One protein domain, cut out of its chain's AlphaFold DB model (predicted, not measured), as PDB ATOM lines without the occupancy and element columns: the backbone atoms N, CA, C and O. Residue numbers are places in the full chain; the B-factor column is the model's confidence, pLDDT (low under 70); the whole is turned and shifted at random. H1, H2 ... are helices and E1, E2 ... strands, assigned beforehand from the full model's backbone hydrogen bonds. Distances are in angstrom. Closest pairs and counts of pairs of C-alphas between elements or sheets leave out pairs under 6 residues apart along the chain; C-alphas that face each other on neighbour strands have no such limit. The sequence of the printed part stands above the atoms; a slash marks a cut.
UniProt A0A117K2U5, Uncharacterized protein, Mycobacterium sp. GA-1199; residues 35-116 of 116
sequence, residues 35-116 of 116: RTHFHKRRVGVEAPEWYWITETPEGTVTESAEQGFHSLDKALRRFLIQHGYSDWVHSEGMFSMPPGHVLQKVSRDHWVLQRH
ATOM      1  N   ARG A  35     119.412 109.623  24.762       97.75
ATOM      2  CA  ARG A  35     120.871 109.598  24.611       97.75
ATOM      3  C   ARG A  35     121.441 110.949  25.013       97.75
ATOM      4  O   ARG A  35     121.077 111.965  24.437       97.75
ATOM      5  N   THR A  36     122.375 110.964  25.952       98.25
ATOM      6  CA  THR A  36     123.105 112.176  26.326       98.25
ATOM      7  C   THR A  36     124.552 112.063  25.878       98.25
ATOM      8  O   THR A  36     125.312 111.220  26.347       98.25
ATOM      9  N   HIS A  37     124.933 112.926  24.949       98.19
ATOM     10  CA  HIS A  37     126.235 112.974  24.313       98.19
ATOM     11  C   HIS A  37     127.143 113.948  25.048       98.19
ATOM     12  O   HIS A  37     126.896 115.146  25.023       98.19
ATOM     13  N   PHE A  38     128.225 113.452  25.638       98.06
ATOM     14  CA  PHE A  38     129.267 114.255  26.267       98.06
ATOM     15  C   PHE A  38     130.428 114.433  25.294       98.06
ATOM     16  O   PHE A  38     131.098 113.461  24.942       98.06
ATOM     17  N   HIS A  39     130.687 115.671  24.879       97.56
ATOM     18  CA  HIS A  39     131.735 116.017  23.926       97.56
ATOM     19  C   HIS A  39     132.766 116.945  24.542       97.56
ATOM     20  O   HIS A  39     132.415 117.959  25.147       97.56
ATOM     21  N   LYS A  40     134.041 116.658  24.292       96.62
ATOM     22  CA  LYS A  40     135.121 117.600  24.559       96.62
ATOM     23  C   LYS A  40     135.259 118.560  23.380       96.62
ATOM     24  O   LYS A  40     135.456 118.128  22.245       96.62
ATOM     25  N   ARG A  41     135.150 119.860  23.632       93.06
ATOM     26  CA  ARG A  41     135.246 120.926  22.628       93.06
ATOM     27  C   ARG A  41     136.201 122.005  23.119       93.06
ATOM     28  O   ARG A  41     136.320 122.245  24.316       93.06
ATOM     29  N   ARG A  42     136.898 122.660  22.193       89.00
ATOM     30  CA  ARG A  42     137.664 123.877  22.482       89.00
ATOM     31  C   ARG A  42     136.867 125.065  21.959       89.00
ATOM     32  O   ARG A  42     136.559 125.101  20.770       89.00
ATOM     33  N   VAL A  43     136.556 126.012  22.837       79.38
ATOM     34  CA  VAL A  43     135.912 127.275  22.470       79.38
ATOM     35  C   VAL A  43     136.985 128.362  22.511       79.38
ATOM     36  O   VAL A  43     137.564 128.647  23.553       79.38
ATOM     37  N   GLY A  44     137.332 128.916  21.349       77.75
ATOM     38  CA  GLY A  44     138.372 129.941  21.240       77.75
ATOM     39  C   GLY A  44     139.764 129.467  21.682       77.75
ATOM     40  O   GLY A  44     140.243 128.408  21.267       77.75
ATOM     41  N   VAL A  45     140.433 130.291  22.491       75.81
ATOM     42  CA  VAL A  45     141.819 130.074  22.955       75.81
ATOM     43  C   VAL A  45     141.881 129.316  24.289       75.81
ATOM     44  O   VAL A  45     142.963 129.087  24.827       75.81
ATOM     45  N   GLU A  46     140.731 128.927  24.834       80.44
ATOM     46  CA  GLU A  46     140.629 128.347  26.169       80.44
ATOM     47  C   GLU A  46     141.044 126.866  26.215       80.44
ATOM     48  O   GLU A  46     141.248 126.180  25.198       80.44
ATOM     49  N   ALA A  47     141.208 126.356  27.438       87.62
ATOM     50  CA  ALA A  47     141.409 124.932  27.661       87.62
ATOM     51  C   ALA A  47     140.189 124.151  27.133       87.62
ATOM     52  O   ALA A  47     139.073 124.648  27.222       87.62
ATOM     53  N   PRO A  48     140.353 122.943  26.564       92.56
ATOM     54  CA  PRO A  48     139.203 122.203  26.063       92.56
ATOM     55  C   PRO A  48     138.310 121.734  27.214       92.56
ATOM     56  O   PRO A  48     138.795 121.133  28.177       92.56
ATOM     57  N   GLU A  49     137.010 121.925  27.054       96.25
ATOM     58  CA  GLU A  49     135.990 121.649  28.058       96.25
ATOM     59  C   GLU A  49     134.993 120.604  27.561       96.25
ATOM     60  O   GLU A  49     134.839 120.365  26.363       96.25
ATOM     61  N   TRP A  50     134.317 119.957  28.497       97.00
ATOM     62  CA  TRP A  50     133.269 118.982  28.250       97.00
ATOM     63  C   TRP A  50     131.903 119.652  28.305       97.00
ATOM     64  O   TRP A  50     131.601 120.351  29.265       97.00
ATOM     65  N   TYR A  51     131.081 119.379  27.302       97.00
ATOM     66  CA  TYR A  51     129.685 119.800  27.203       97.00
ATOM     67  C   TYR A  51     128.814 118.568  26.979       97.00
ATOM     68  O   TYR A  51     129.316 117.558  26.477       97.00
ATOM     69  N   TRP A  52     127.521 118.650  27.294       97.56
ATOM     70  CA  TRP A  52     126.557 117.616  26.921       97.56
ATOM     71  C   TRP A  52     125.430 118.136  26.036       97.56
ATOM     72  O   TRP A  52     125.108 119.323  26.055       97.56
ATOM     73  N   ILE A  53     124.834 117.223  25.273       97.88
ATOM     74  CA  ILE A  53     123.592 117.412  24.521       97.88
ATOM     75  C   ILE A  53     122.737 116.169  24.755       97.88
ATOM     76  O   ILE A  53     123.234 115.056  24.593       97.88
ATOM     77  N   THR A  54     121.484 116.345  25.155       97.88
ATOM     78  CA  THR A  54     120.524 115.252  25.328       97.88
ATOM     79  C   THR A  54     119.571 115.219  24.146       97.88
ATOM     80  O   THR A  54     119.034 116.249  23.742       97.88
ATOM     81  N   GLU A  55     119.354 114.020  23.621       97.81
ATOM     82  CA  GLU A  55     118.499 113.745  22.478       97.81
ATOM     83  C   GLU A  55     117.493 112.636  22.804       97.81
ATOM     84  O   GLU A  55     117.784 111.701  23.564       97.81
ATOM     85  N   THR A  56     116.310 112.719  22.193       95.88
ATOM     86  CA  THR A  56     115.351 111.608  22.157       95.88
ATOM     87  C   THR A  56     115.900 110.445  21.313       95.88
ATOM     88  O   THR A  56     116.879 110.615  20.574       95.88
ATOM     89  N   PRO A  57     115.298 109.242  21.365       93.25
ATOM     90  CA  PRO A  57     115.716 108.114  20.531       93.25
ATOM     91  C   PRO A  57     115.689 108.428  19.027       93.25
ATOM     92  O   PRO A  57     116.510 107.888  18.279       93.25
ATOM     93  N   GLU A  58     114.800 109.335  18.614       94.38
ATOM     94  CA  GLU A  58     114.623 109.836  17.246       94.38
ATOM     95  C   GLU A  58     115.646 110.919  16.855       94.38
ATOM     96  O   GLU A  58     115.660 111.350  15.705       94.38
ATOM     97  N   GLY A  59     116.505 111.361  17.783       92.94
ATOM     98  CA  GLY A  59     117.547 112.365  17.538       92.94
ATOM     99  C   GLY A  59     117.090 113.816  17.716       92.94
ATOM    100  O   GLY A  59     117.773 114.737  17.273       92.94
ATOM    101  N   THR A  60     115.935 114.052  18.348       96.50
ATOM    102  CA  THR A  60     115.497 115.420  18.663       96.50
ATOM    103  C   THR A  60     116.238 115.916  19.896       96.50
ATOM    104  O   THR A  60     116.129 115.305  20.956       96.50
ATOM    105  N   VAL A  61     116.963 117.030  19.784       96.81
ATOM    106  CA  VAL A  61     117.648 117.649  20.927       96.81
ATOM    107  C   VAL A  61     116.620 118.213  21.906       96.81
ATOM    108  O   VAL A  61     115.794 119.043  21.532       96.81
ATOM    109  N   THR A  62     116.693 117.789  23.165       96.69
ATOM    110  CA  THR A  62     115.813 118.262  24.245       96.69
ATOM    111  C   THR A  62     116.528 119.184  25.221       96.69
ATOM    112  O   THR A  62     115.881 119.976  25.899       96.69
ATOM    113  N   GLU A  63     117.853 119.075  25.321       95.50
ATOM    114  CA  GLU A  63     118.651 119.831  26.283       95.50
ATOM    115  C   GLU A  63     120.114 119.919  25.848       95.50
ATOM    116  O   GLU A  63     120.639 119.027  25.179       95.50
ATOM    117  N   SER A  64     120.798 120.971  26.286       95.38
ATOM    118  CA  SER A  64     122.244 121.125  26.149       95.38
ATOM    119  C   SER A  64     122.846 121.770  27.393       95.38
ATOM    120  O   SER A  64     122.193 122.579  28.047       95.38
ATOM    121  N   ALA A  65     124.109 121.465  27.679       94.00
ATOM    122  CA  ALA A  65     124.861 122.136  28.732       94.00
ATOM    123  C   ALA A  65     124.991 123.640  28.451       94.00
ATOM    124  O   ALA A  65     125.456 124.032  27.381       94.00
ATOM    125  N   GLU A  66     124.651 124.471  29.435       91.00
ATOM    126  CA  GLU A  66     124.818 125.931  29.351       91.00
ATOM    127  C   GLU A  66     126.283 126.371  29.505       91.00
ATOM    128  O   GLU A  66     126.676 127.428  29.020       91.00
ATOM    129  N   GLN A  67     127.103 125.552  30.170       92.31
ATOM    130  CA  GLN A  67     128.509 125.829  30.467       92.31
ATOM    131  C   GLN A  67     129.390 124.602  30.210       92.31
ATOM    132  O   GLN A  67     128.917 123.464  30.241       92.31
ATOM    133  N   GLY A  68     130.684 124.841  29.997       93.31
ATOM    134  CA  GLY A  68     131.687 123.790  29.881       93.31
ATOM    135  C   GLY A  68     132.211 123.316  31.235       93.31
ATOM    136  O   GLY A  68     132.130 124.003  32.256       93.31
ATOM    137  N   PHE A  69     132.753 122.099  31.248       93.94
ATOM    138  CA  PHE A  69     133.366 121.489  32.426       93.94
ATOM    139  C   PHE A  69     134.783 121.025  32.112       93.94
ATOM    140  O   PHE A  69     135.037 120.354  31.115       93.94
ATOM    141  N   HIS A  70     135.728 121.287  33.009       92.62
ATOM    142  CA  HIS A  70     137.130 120.935  32.772       92.62
ATOM    143  C   HIS A  70     137.407 119.412  32.728       92.62
ATOM    144  O   HIS A  70     138.513 118.987  32.392       92.62
ATOM    145  N   SER A  71     136.452 118.561  33.120       93.38
ATOM    146  CA  SER A  71     136.572 117.100  33.052       93.38
ATOM    147  C   SER A  71     135.229 116.432  32.758       93.38
ATOM    148  O   SER A  71     134.170 116.951  33.112       93.38
ATOM    149  N   LEU A  72     135.294 115.241  32.149       93.44
ATOM    150  CA  LEU A  72     134.123 114.402  31.890       93.44
ATOM    151  C   LEU A  72     133.395 114.032  33.189       93.44
ATOM    152  O   LEU A  72     132.174 114.085  33.232       93.44
ATOM    153  N   ASP A  73     134.142 113.697  34.245       92.88
ATOM    154  CA  ASP A  73     133.572 113.363  35.556       92.88
ATOM    155  C   ASP A  73     132.705 114.512  36.096       92.88
ATOM    156  O   ASP A  73     131.557 114.289  36.465       92.88
ATOM    157  N   LYS A  74     133.184 115.763  36.032       92.69
ATOM    158  CA  LYS A  74     132.381 116.914  36.467       92.69
ATOM    159  C   LYS A  74     131.146 117.138  35.601       92.69
ATOM    160  O   LYS A  74     130.092 117.448  36.152       92.69
ATOM    161  N   ALA A  75     131.261 116.960  34.284       94.75
ATOM    162  CA  ALA A  75     130.118 117.065  33.380       94.75
ATOM    163  C   ALA A  75     129.044 116.011  33.709       94.75
ATOM    164  O   ALA A  75     127.875 116.355  33.856       94.75
ATOM    165  N   LEU A  76     129.446 114.748  33.899       94.44
ATOM    166  CA  LEU A  76     128.544 113.650  34.260       94.44
ATOM    167  C   LEU A  76     127.868 113.886  35.610       94.44
ATOM    168  O   LEU A  76     126.651 113.762  35.710       94.44
ATOM    169  N   ARG A  77     128.628 114.275  36.640       92.75
ATOM    170  CA  ARG A  77     128.060 114.576  37.963       92.75
ATOM    171  C   ARG A  77     127.060 115.715  37.896       92.75
ATOM    172  O   ARG A  77     125.977 115.600  38.461       92.75
ATOM    173  N   ARG A  78     127.408 116.805  37.205       93.75
ATOM    174  CA  ARG A  78     126.512 117.954  37.078       93.75
ATOM    175  C   ARG A  78     125.218 117.567  36.373       93.75
ATOM    176  O   ARG A  78     124.159 117.897  36.895       93.75
ATOM    177  N   PHE A  79     125.315 116.839  35.261       94.88
ATOM    178  CA  PHE A  79     124.163 116.301  34.545       94.88
ATOM    179  C   PHE A  79     123.284 115.449  35.473       94.88
ATOM    180  O   PHE A  79     122.114 115.750  35.682       94.88
ATOM    181  N   LEU A  80     123.853 114.427  36.114       93.31
ATOM    182  CA  LEU A  80     123.093 113.506  36.959       93.31
ATOM    183  C   LEU A  80     122.413 114.208  38.148       93.31
ATOM    184  O   LEU A  80     121.245 113.945  38.423       93.31
ATOM    185  N   ILE A  81     123.100 115.141  38.813       92.19
ATOM    186  CA  ILE A  81     122.517 115.946  39.899       92.19
ATOM    187  C   ILE A  81     121.354 116.801  39.379       92.19
ATOM    188  O   ILE A  81     120.300 116.843  40.009       92.19
ATOM    189  N   GLN A  82     121.522 117.455  38.226       92.94
ATOM    190  CA  GLN A  82     120.487 118.289  37.605       92.94
ATOM    191  C   GLN A  82     119.225 117.490  37.250       92.94
ATOM    192  O   GLN A  82     118.120 118.014  37.356       92.94
ATOM    193  N   HIS A  83     119.375 116.208  36.912       92.44
ATOM    194  CA  HIS A  83     118.268 115.299  36.613       92.44
ATOM    195  C   HIS A  83     117.718 114.534  37.829       92.44
ATOM    196  O   HIS A  83     116.944 113.593  37.658       92.44
ATOM    197  N   GLY A  84     118.081 114.932  39.054       91.19
ATOM    198  CA  GLY A  84     117.521 114.361  40.282       91.19
ATOM    199  C   GLY A  84     118.164 113.049  40.735       91.19
ATOM    200  O   GLY A  84     117.617 112.368  41.595       91.19
ATOM    201  N   TYR A  85     119.336 112.692  40.204       90.75
ATOM    202  CA  TYR A  85     120.087 111.498  40.608       90.75
ATOM    203  C   TYR A  85     121.156 111.798  41.669       90.75
ATOM    204  O   TYR A  85     122.187 111.127  41.719       90.75
ATOM    205  N   SER A  86     120.939 112.806  42.517       88.56
ATOM    206  CA  SER A  86     121.899 113.212  43.554       88.56
ATOM    207  C   SER A  86     122.286 112.072  44.498       88.56
ATOM    208  O   SER A  86     123.437 112.000  44.911       88.56
ATOM    209  N   ASP A  87     121.372 111.140  44.775       87.44
ATOM    210  CA  ASP A  87     121.620 110.011  45.684       87.44
ATOM    211  C   ASP A  87     122.664 109.016  45.144       87.44
ATOM    212  O   ASP A  87     123.294 108.290  45.910       87.44
ATOM    213  N   TRP A  88     122.881 109.014  43.825       84.81
ATOM    214  CA  TRP A  88     123.861 108.170  43.127       84.81
ATOM    215  C   TRP A  88     125.194 108.891  42.888       84.81
ATOM    216  O   TRP A  88     126.187 108.279  42.478       84.81
ATOM    217  N   VAL A  89     125.220 110.203  43.132       85.88
ATOM    218  CA  VAL A  89     126.356 111.081  42.872       85.88
ATOM    219  C   VAL A  89     126.879 111.633  44.188       85.88
ATOM    220  O   VAL A  89     126.422 112.651  44.698       85.88
ATOM    221  N   HIS A  90     127.903 110.982  44.726       76.50
ATOM    222  CA  HIS A  90     128.585 111.481  45.915       76.50
ATOM    223  C   HIS A  90     129.482 112.681  45.576       76.50
ATOM    224  O   HIS A  90     129.959 112.825  44.448       76.50
ATOM    225  N   SER A  91     129.719 113.563  46.548       67.75
ATOM    226  CA  SER A  91     130.583 114.741  46.375       67.75
ATOM    227  C   SER A  91     132.051 114.376  46.133       67.75
ATOM    228  O   SER A  91     132.780 115.153  45.522       67.75
ATOM    229  N   GLU A  92     132.476 113.188  46.566       63.34
ATOM    230  CA  GLU A  92     133.842 112.681  46.447       63.34
ATOM    231  C   GLU A  92     133.834 111.178  46.113       63.34
ATOM    232  O   GLU A  92     132.892 110.460  46.445       63.34
ATOM    233  N   GLY A  93     134.886 110.694  45.446       68.31
ATOM    234  CA  GLY A  93     135.076 109.266  45.158       68.31
ATOM    235  C   GLY A  93     134.377 108.748  43.895       68.31
ATOM    236  O   GLY A  93     133.924 109.517  43.042       68.31
ATOM    237  N   MET A  94     134.340 107.419  43.739       65.88
ATOM    238  CA  MET A  94     133.680 106.768  42.602       65.88
ATOM    239  C   MET A  94     132.173 107.044  42.646       65.88
ATOM    240  O   MET A  94     131.527 106.766  43.652       65.88
ATOM    241  N   PHE A  95     131.617 107.587  41.564       76.56
ATOM    242  CA  PHE A  95     130.168 107.679  41.407       76.56
ATOM    243  C   PHE A  95     129.647 106.400  40.745       76.56
ATOM    244  O   PHE A  95     130.343 105.788  39.931       76.56
ATOM    245  N   SER A  96     128.434 105.996  41.110       83.50
ATOM    246  CA  SER A  96     127.765 104.846  40.500       83.50
ATOM    247  C   SER A  96     126.784 105.331  39.440       83.50
ATOM    248  O   SER A  96     126.189 106.400  39.582       83.50
ATOM    249  N   MET A  97     126.603 104.556  38.372       89.50
ATOM    250  CA  MET A  97     125.547 104.859  37.404       89.50
ATOM    251  C   MET A  97     124.180 104.590  38.038       89.50
ATOM    252  O   MET A  97     124.007 103.515  38.619       89.50
ATOM    253  N   PRO A  98     123.210 105.516  37.917       89.81
ATOM    254  CA  PRO A  98     121.842 105.234  38.323       89.81
ATOM    255  C   PRO A  98     121.268 104.046  37.535       89.81
ATOM    256  O   PRO A  98     121.700 103.780  36.407       89.81
ATOM    257  N   PRO A  99     120.269 103.334  38.080       90.00
ATOM    258  CA  PRO A  99     119.624 102.229  37.383       90.00
ATOM    259  C   PRO A  99     119.051 102.691  36.040       90.00
ATOM    260  O   PRO A  99     118.649 103.846  35.879       90.00
ATOM    261  N   GLY A 100     119.056 101.790  35.058       91.31
ATOM    262  CA  GLY A 100     118.606 102.090  33.696       91.31
ATOM    263  C   GLY A 100     119.563 102.971  32.887       91.31
ATOM    264  O   GLY A 100     119.219 103.348  31.773       91.31
ATOM    265  N   HIS A 101     120.756 103.299  33.401       94.25
ATOM    266  CA  HIS A 101     121.744 104.097  32.675       94.25
ATOM    267  C   HIS A 101     122.970 103.278  32.277       94.25
ATOM    268  O   HIS A 101     123.548 102.551  33.086       94.25
ATOM    269  N   VAL A 102     123.409 103.449  31.033       94.19
ATOM    270  CA  VAL A 102     124.621 102.824  30.495       94.19
ATOM    271  C   VAL A 102     125.516 103.905  29.914       94.19
ATOM    272  O   VAL A 102     125.120 104.631  29.005       94.19
ATOM    273  N   LEU A 103     126.738 104.020  30.434       95.06
ATOM    274  CA  LEU A 103     127.739 104.939  29.902       95.06
ATOM    275  C   LEU A 103     128.650 104.205  28.912       95.06
ATOM    276  O   LEU A 103     129.386 103.293  29.282       95.06
ATOM    277  N   GLN A 104     128.641 104.649  27.660       96.06
ATOM    278  CA  GLN A 104     129.430 104.088  26.572       96.06
ATOM    279  C   GLN A 104     130.492 105.081  26.093       96.06
ATOM    280  O   GLN A 104     130.213 106.250  25.820       96.06
ATOM    281  N   LYS A 105     131.724 104.597  25.920       96.25
ATOM    282  CA  LYS A 105     132.792 105.353  25.258       96.25
ATOM    283  C   LYS A 105     132.675 105.204  23.744       96.25
ATOM    284  O   LYS A 105     132.747 104.086  23.242       96.25
ATOM    285  N   VAL A 106     132.565 106.320  23.028       97.06
ATOM    286  CA  VAL A 106     132.564 106.337  21.555       97.06
ATOM    287  C   VAL A 106     133.948 106.703  21.025       97.06
ATOM    288  O   VAL A 106     134.467 106.051  20.124       97.06
ATOM    289  N   SER A 107     134.592 107.713  21.617       96.62
ATOM    290  CA  SER A 107     135.958 108.120  21.275       96.62
ATOM    291  C   SER A 107     136.701 108.685  22.493       96.62
ATOM    292  O   SER A 107     136.239 108.593  23.631       96.62
ATOM    293  N   ARG A 108     137.902 109.246  22.290       95.75
ATOM    294  CA  ARG A 108     138.647 109.935  23.361       95.75
ATOM    295  C   ARG A 108     137.874 111.132  23.921       95.75
ATOM    296  O   ARG A 108     137.918 111.374  25.123       95.75
ATOM    297  N   ASP A 109     137.176 111.833  23.041       96.88
ATOM    298  CA  ASP A 109     136.553 113.129  23.292       96.88
ATOM    299  C   ASP A 109     135.021 113.047  23.178       96.88
ATOM    300  O   ASP A 109     134.346 114.068  23.076       96.88
ATOM    301  N   HIS A 110     134.467 111.826  23.180       98.00
ATOM    302  CA  HIS A 110     133.034 111.572  23.052       98.00
ATOM    303  C   HIS A 110     132.589 110.353  23.866       98.00
ATOM    304  O   HIS A 110     133.085 109.238  23.675       98.00
ATOM    305  N   TRP A 111     131.619 110.579  24.745       97.94
ATOM    306  CA  TRP A 111     130.917 109.559  25.519       97.94
ATOM    307  C   TRP A 111     129.410 109.718  25.360       97.94
ATOM    308  O   TRP A 111     128.927 110.822  25.123       97.94
ATOM    309  N   VAL A 112     128.668 108.624  25.496       97.69
ATOM    310  CA  VAL A 112     127.206 108.622  25.415       97.69
ATOM    311  C   VAL A 112     126.649 107.931  26.645       97.69
ATOM    312  O   VAL A 112     127.007 106.793  26.931       97.69
ATOM    313  N   LEU A 113     125.771 108.618  27.366       96.88
ATOM    314  CA  LEU A 113     124.950 108.038  28.415       96.88
ATOM    315  C   LEU A 113     123.593 107.677  27.810       96.88
ATOM    316  O   LEU A 113     122.886 108.545  27.304       96.88
ATOM    317  N   GLN A 114     123.249 106.399  27.830       96.56
ATOM    318  CA  GLN A 114     121.964 105.890  27.365       96.56
ATOM    319  C   GLN A 114     121.064 105.652  28.568       96.56
ATOM    320  O   GLN A 114     121.514 105.062  29.550       96.56
ATOM    321  N   ARG A 115     119.813 106.103  28.484       94.69
ATOM    322  CA  ARG A 115     118.775 105.811  29.474       94.69
ATOM    323  C   ARG A 115     117.766 104.848  28.868       94.69
ATOM    324  O   ARG A 115     117.260 105.130  27.784       94.69
ATOM    325  N   HIS A 116     117.470 103.769  29.575       92.19
ATOM    326  CA  HIS A 116     116.459 102.772  29.234       92.19
ATOM    327  C   HIS A 116     115.318 102.745  30.258       92.19
ATOM    328  O   HIS A 116     115.505 103.309  31.362       92.19
TER     329      HIS A 116
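This is residues 35 to 116 of the 116 residues of an uncharacterized protein of Mycobacterium sp. GA-1199 (UniProt A0A117K2U5). A single twisted sheet of five strands makes a wall, with the one helix, H1, lying over one of its faces and the other face bare of named helices. A long loop, residues 83 to 100, leads from H1 back to E4 at one edge of the sheet. The printed part has 82 residues, with five named strands and one named helix in the order E1, E2, E3, H1, E4, E5, and the sheet runs E3, E2, E1, E5, E4, antiparallel throughout. The class is mixed, helices and strands, though under half of the residues are in named elements. The whole is compact, with a radius of gyration of the C-alphas of 12.6 A and spans of 38 by 35 by 22 A.

E1, residues 35 to 41, begins at C-alpha 35 at (120.871, 109.598, 24.611) and is 18.4 A long from first to last C-alpha. E2, residues 49 to 55, measures 20.0 A, and E3, residues 61 to 64, measures 7.8 A. H1, residues 72 to 82, begins at C-alpha 72 at (134.123, 114.402, 31.890) and measures 15.3 A. E4, residues 101 to 105, measures 13.4 A. E5, residues 110 to 115, measures 16.7 A and ends at C-alpha 115 at (118.775, 105.811, 29.474).

E1, E2 and E3 form a meander, each strand the antiparallel neighbour of the one before. In the hairpin of E1 and E2, N 37 and O 53 are 2.7 A apart, within hydrogen-bond range. In the hairpin of E2 and E3, N 54 and O 63 are within range at 2.8 A. On the other side of E1 is E5, antiparallel at 162 degrees, with N 38 and O 111 within range at 2.8 A. E4 and E5 form a hairpin, with N 104 and O 112 within range at 2.8 A. E3 and E4 are the edge strands, and they are apart. The sheet is only just strongly twisted, its C-alphas lying up to 4.5 A off the best plane. H1 is on the sheet at a height of 9.5 A over it, and the two form two layers, a helix on one face of a sheet. It lies over E2 and E1 and runs slantwise to the strands, at 41 degrees to E1 on the local plane. Only just, it is not over E5, on which 2 of its C-alphas fall. The closest C-alphas of H1 and E2 are those of Leu 72 and Trp 50, 5.9 A apart. Every O i to N i+4 pair in H1 is within hydrogen-bond range.

The two C-alphas farthest apart are those of Val 45 and Pro 99, at 38.4 A. The printed part has no cut and ends at residue 116, the chain's last residue. The link from H1 to E4 is long, with 18 residues. The mean pLDDT of the printed part is 91.5, and residues 91 to 94 are under 70.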